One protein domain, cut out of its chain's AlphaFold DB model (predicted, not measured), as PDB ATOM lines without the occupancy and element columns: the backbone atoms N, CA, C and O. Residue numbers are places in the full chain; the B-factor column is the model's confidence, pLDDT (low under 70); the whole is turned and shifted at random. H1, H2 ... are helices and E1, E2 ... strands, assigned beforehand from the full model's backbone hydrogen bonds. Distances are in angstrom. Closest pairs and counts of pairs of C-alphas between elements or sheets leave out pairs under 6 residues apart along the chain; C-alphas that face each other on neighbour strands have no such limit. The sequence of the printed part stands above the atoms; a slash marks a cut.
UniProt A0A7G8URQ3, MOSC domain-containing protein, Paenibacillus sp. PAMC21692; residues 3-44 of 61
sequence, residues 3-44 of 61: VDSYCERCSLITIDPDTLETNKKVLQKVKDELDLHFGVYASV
ATOM      1  N   VAL A   3     122.731 155.719 209.640       95.00
ATOM      2  CA  VAL A   3     123.985 156.352 209.211       95.00
ATOM      3  C   VAL A   3     125.005 156.220 210.338       95.00
ATOM      4  O   VAL A   3     124.723 156.648 211.456       95.00
ATOM      5  N   ASP A   4     126.168 155.642 210.039       95.19
ATOM      6  CA  ASP A   4     127.193 155.336 211.042       95.19
ATOM      7  C   ASP A   4     128.362 156.330 210.992       95.19
ATOM      8  O   ASP A   4     128.868 156.758 212.029       95.19
ATOM      9  N   SER A   5     128.802 156.710 209.790       95.50
ATOM     10  CA  SER A   5     129.943 157.612 209.602       95.50
ATOM     11  C   SER A   5     129.963 158.261 208.219       95.50
ATOM     12  O   SER A   5     129.325 157.792 207.269       95.50
ATOM     13  N   TYR A   6     130.726 159.348 208.091       96.19
ATOM     14  CA  TYR A   6     131.038 159.934 206.793       96.19
ATOM     15  C   TYR A   6     132.017 159.055 206.004       96.19
ATOM     16  O   TYR A   6     132.852 158.350 206.567       96.19
ATOM     17  N   CYS A   7     131.908 159.104 204.674       94.06
ATOM     18  CA  CYS A   7     132.788 158.385 203.759       94.06
ATOM     19  C   CYS A   7     133.819 159.348 203.159       94.06
ATOM     20  O   CYS A   7     133.496 160.137 202.261       94.06
ATOM     21  N   GLU A   8     135.058 159.265 203.649       94.69
ATOM     22  CA  GLU A   8     136.205 159.924 203.028       94.69
ATOM     23  C   GLU A   8     136.474 159.344 201.639       94.69
ATOM     24  O   GLU A   8     136.397 158.131 201.407       94.69
ATOM     25  N   ARG A   9     136.800 160.216 200.684       96.12
ATOM     26  CA  ARG A   9     137.090 159.806 199.313       96.12
ATOM     27  C   ARG A   9     138.584 159.729 199.046       96.12
ATOM     28  O   ARG A   9     139.343 160.650 199.319       96.12
ATOM     29  N   CYS A  10     138.986 158.615 198.445       94.00
ATOM     30  CA  CYS A  10     140.348 158.366 197.995       94.00
ATOM     31  C   CYS A  10     140.509 158.666 196.497       94.00
ATOM     32  O   CYS A  10     139.559 159.026 195.806       94.00
ATOM     33  N   SER A  11     141.710 158.458 195.959       95.31
ATOM     34  CA  SER A  11     142.046 158.735 194.556       95.31
ATOM     35  C   SER A  11     141.168 158.024 193.520       95.31
ATOM     36  O   SER A  11     141.128 158.474 192.380       95.31
ATOM     37  N   LEU A  12     140.441 156.962 193.878       96.38
ATOM     38  CA  LEU A  12     139.550 156.260 192.946       96.38
ATOM     39  C   LEU A  12     138.482 157.175 192.335       96.38
ATOM     40  O   LEU A  12     138.151 157.003 191.168       96.38
ATOM     41  N   ILE A  13     138.006 158.193 193.062       96.56
ATOM     42  CA  ILE A  13     136.998 159.131 192.533       96.56
ATOM     43  C   ILE A  13     137.538 160.057 191.432       96.56
ATOM     44  O   ILE A  13     136.786 160.851 190.879       96.56
ATOM     45  N   THR A  14     138.844 160.015 191.153       97.56
ATOM     46  CA  THR A  14     139.473 160.857 190.126       97.56
ATOM     47  C   THR A  14     139.472 160.221 188.743       97.56
ATOM     48  O   THR A  14     139.860 160.892 187.795       97.56
ATOM     49  N   ILE A  15     139.069 158.957 188.620       97.75
ATOM     50  CA  ILE A  15     139.063 158.227 187.353       97.75
ATOM     51  C   ILE A  15     137.693 158.395 186.702       97.75
ATOM     52  O   ILE A  15     136.669 158.085 187.312       97.75
ATOM     53  N   ASP A  16     137.682 158.884 185.469       96.94
ATOM     54  CA  ASP A  16     136.486 158.944 184.644       96.94
ATOM     55  C   ASP A  16     136.063 157.514 184.244       96.94
ATOM     56  O   ASP A  16     136.885 156.761 183.716       96.94
ATOM     57  N   PRO A  17     134.818 157.089 184.526       95.75
ATOM     58  CA  PRO A  17     134.403 155.702 184.324       95.75
ATOM     59  C   PRO A  17     134.247 155.313 182.846       95.75
ATOM     60  O   PRO A  17     134.309 154.122 182.545       95.75
ATOM     61  N   ASP A  18     134.059 156.279 181.943       97.25
ATOM     62  CA  ASP A  18     133.827 156.032 180.517       97.25
ATOM     63  C   ASP A  18     135.138 156.051 179.720       97.25
ATOM     64  O   ASP A  18     135.347 155.240 178.816       97.25
ATOM     65  N   THR A  19     136.040 156.972 180.063       96.94
ATOM     66  CA  THR A  19     137.302 157.208 179.341       96.94
ATOM     67  C   THR A  19     138.532 156.628 180.039       96.94
ATOM     68  O   THR A  19     139.572 156.466 179.403       96.94
ATOM     69  N   LEU A  20     138.428 156.295 181.330       95.69
ATOM     70  CA  LEU A  20     139.526 155.862 182.210       95.69
ATOM     71  C   LEU A  20     140.611 156.925 182.446       95.69
ATOM     72  O   LEU A  20     141.651 156.641 183.048       95.69
ATOM     73  N   GLU A  21     140.379 158.165 182.016       97.75
ATOM     74  CA  GLU A  21     141.289 159.273 182.271       97.75
ATOM     75  C   GLU A  21     141.233 159.714 183.737       97.75
ATOM     76  O   GLU A  21     140.201 159.653 184.402       97.75
ATOM     77  N   THR A  22     142.364 160.179 184.269       96.81
ATOM     78  CA  THR A  22     142.458 160.621 185.666       96.81
ATOM     79  C   THR A  22     142.456 162.144 185.771       96.81
ATOM     80  O   THR A  22     143.376 162.810 185.295       96.81
ATOM     81  N   ASN A  23     141.492 162.703 186.501       97.19
ATOM     82  CA  ASN A  23     141.390 164.126 186.804       97.19
ATOM     83  C   ASN A  23     141.470 164.405 188.315       97.19
ATOM     84  O   ASN A  23     140.487 164.347 189.057       97.19
ATOM     85  N   LYS A  24     142.656 164.817 188.779       95.69
ATOM     86  CA  LYS A  24     142.916 165.138 190.197       95.69
ATOM     87  C   LYS A  24     142.084 166.305 190.739       95.69
ATOM     88  O   LYS A  24     141.932 166.413 191.955       95.69
ATOM     89  N   LYS A  25     141.527 167.162 189.871       97.06
ATOM     90  CA  LYS A  25     140.693 168.297 190.302       97.06
ATOM     91  C   LYS A  25     139.436 167.838 191.039       97.06
ATOM     92  O   LYS A  25     138.957 168.573 191.893       97.06
ATOM     93  N   VAL A  26     138.940 166.632 190.752       96.88
ATOM     94  CA  VAL A  26     137.776 166.062 191.442       96.88
ATOM     95  C   VAL A  26     138.069 165.897 192.935       96.88
ATOM     96  O   VAL A  26     137.358 166.455 193.763       96.88
ATOM     97  N   LEU A  27     139.163 165.213 193.288       96.94
ATOM     98  CA  LEU A  27     139.544 165.017 194.691       96.94
ATOM     99  C   LEU A  27     139.928 166.334 195.372       96.94
ATOM    100  O   LEU A  27     139.573 166.542 196.528       96.94
ATOM    101  N   GLN A  28     140.606 167.237 194.655       96.81
ATOM    102  CA  GLN A  28     140.944 168.562 195.180       96.81
ATOM    103  C   GLN A  28     139.684 169.352 195.563       96.81
ATOM    104  O   GLN A  28     139.610 169.878 196.665       96.81
ATOM    105  N   LYS A  29     138.659 169.362 194.705       97.50
ATOM    106  CA  LYS A  29     137.395 170.049 194.992       97.50
ATOM    107  C   LYS A  29     136.649 169.419 196.171       97.50
ATOM    108  O   LYS A  29     136.155 170.143 197.025       97.50
ATOM    109  N   VAL A  30     136.615 168.087 196.262       97.19
ATOM    110  CA  VAL A  30     136.005 167.390 197.414       97.19
ATOM    111  C   VAL A  30     136.756 167.703 198.712       97.19
ATOM    112  O   VAL A  30     136.132 167.885 199.751       97.19
ATOM    113  N   LYS A  31     138.086 167.820 198.668       96.25
ATOM    114  CA  LYS A  31     138.877 168.261 199.820       96.25
ATOM    115  C   LYS A  31     138.529 169.691 200.235       96.25
ATOM    116  O   LYS A  31     138.255 169.926 201.403       96.25
ATOM    117  N   ASP A  32     138.555 170.621 199.286       97.44
ATOM    118  CA  ASP A  32     138.449 172.051 199.577       97.44
ATOM    119  C   ASP A  32     137.035 172.461 200.010       97.44
ATOM    120  O   ASP A  32     136.879 173.361 200.830       97.44
ATOM    121  N   GLU A  33     136.005 171.804 199.468       97.44
ATOM    122  CA  GLU A  33     134.607 172.182 199.702       97.44
ATOM    123  C   GLU A  33     133.895 171.279 200.715       97.44
ATOM    124  O   GLU A  33     132.927 171.716 201.333       97.44
ATOM    125  N   LEU A  34     134.341 170.029 200.883       96.06
ATOM    126  CA  LEU A  34     133.612 168.998 201.634       96.06
ATOM    127  C   LEU A  34     134.488 168.249 202.650       96.06
ATOM    128  O   LEU A  34     134.079 167.209 203.161       96.06
ATOM    129  N   ASP A  35     135.695 168.752 202.926       95.69
ATOM    130  CA  ASP A  35     136.640 168.162 203.881       95.69
ATOM    131  C   ASP A  35     136.918 166.675 203.597       95.69
ATOM    132  O   ASP A  35     136.917 165.843 204.492       95.69
ATOM    133  N   LEU A  36     137.078 166.313 202.317       94.75
ATOM    134  CA  LEU A  36     137.257 164.934 201.819       94.75
ATOM    135  C   LEU A  36     136.046 164.000 201.955       94.75
ATOM    136  O   LEU A  36     136.085 162.886 201.424       94.75
ATOM    137  N   HIS A  37     134.955 164.433 202.579       96.62
ATOM    138  CA  HIS A  37     133.784 163.603 202.813       96.62
ATOM    139  C   HIS A  37     132.751 163.771 201.698       96.62
ATOM    140  O   HIS A  37     132.245 164.860 201.441       96.62
ATOM    141  N   PHE A  38     132.375 162.673 201.039       95.69
ATOM    142  CA  PHE A  38     131.312 162.715 200.031       95.69
ATOM    143  C   PHE A  38     130.432 161.476 200.097       95.69
ATOM    144  O   PHE A  38     130.607 160.533 199.331       95.69
ATOM    145  N   GLY A  39     129.473 161.472 201.016       94.81
ATOM    146  CA  GLY A  39     128.572 160.350 201.267       94.81
ATOM    147  C   GLY A  39     128.751 159.780 202.668       94.81
ATOM    148  O   GLY A  39     129.525 160.294 203.476       94.81
ATOM    149  N   VAL A  40     128.010 158.715 202.953       96.38
ATOM    150  CA  VAL A  40     127.958 158.095 204.277       96.38
ATOM    151  C   VAL A  40     127.983 156.581 204.170       96.38
ATOM    152  O   VAL A  40     127.466 156.008 203.208       96.38
ATOM    153  N   TYR A  41     128.558 155.943 205.182       96.56
ATOM    154  CA  TYR A  41     128.337 154.530 205.442       96.56
ATOM    155  C   TYR A  41     127.104 154.370 206.323       96.56
ATOM    156  O   TYR A  41     126.876 155.152 207.251       96.56
ATOM    157  N   ALA A  42     126.293 153.370 205.994       95.88
ATOM    158  CA  ALA A  42     125.077 153.078 206.723       95.88
ATOM    159  C   ALA A  42     124.887 151.573 206.905       95.88
ATOM    160  O   ALA A  42     125.071 150.786 205.972       95.88
ATOM    161  N   SER A  43     124.454 151.195 208.097       96.06
ATOM    162  CA  SER A  43     124.192 149.828 208.500       96.06
ATOM    163  C   SER A  43     122.729 149.440 208.261       96.06
ATOM    164  O   SER A  43     121.776 150.239 208.324       96.06
ATOM    165  N   VAL A  44     122.529 148.160 207.952       96.12
ATOM    166  CA  VAL A  44     121.198 147.579 207.765       96.12
ATOM    167  C   VAL A  44     120.613 147.235 209.133       96.12
ATOM    168  O   VAL A  44     120.902 146.187 209.694       96.12
TER     169      VAL A  44
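What this domain is: This is residues 3 to 44 of the 61 residues of the protein "MOSC domain-containing protein" of Paenibacillus sp. PAMC21692 (UniProt A0A7G8URQ3). A two-stranded antiparallel ribbon, E1 with E2, makes one end of a flat, loose model; beyond it H1 and H2 touch, and residues 15 to 24 loop out at the other end. The 42 printed residues run E1, H1, H2, E2, a mixed class. The radius of gyration of the C-alphas is 11.8 A; the spans are 34 by 24 by 10 A.

How they stand to each other: E1, residues 3 to 8, and E2, residues 37 to 43, are antiparallel neighbours at 146 degrees, with N 4 and O 41 within hydrogen-bond range at 2.9 A. H1, residues 11 to 14, touches H2, residues 25 to 34; their closest C-alphas, Thr 14 and Val 26, are 5.6 A apart. E1 and H2 are apart, as are H1 and E2. In H2 every O i to N i+4 pair is within hydrogen-bond range; H1 is too short for one.

Where its parts are: E1 begins at C-alpha 3 (123.985, 156.352, 209.211) and spans 14.2 A. H2 spans 13.4 A. E2 spans 17.7 A, ending at C-alpha 43 (124.192, 149.828, 208.500).

The domain as a whole: The farthest C-alphas, Glu 21 and Val 44, are 34.5 A apart. The printed part has no cut and no long link; no printed residue is under 70 in pLDDT.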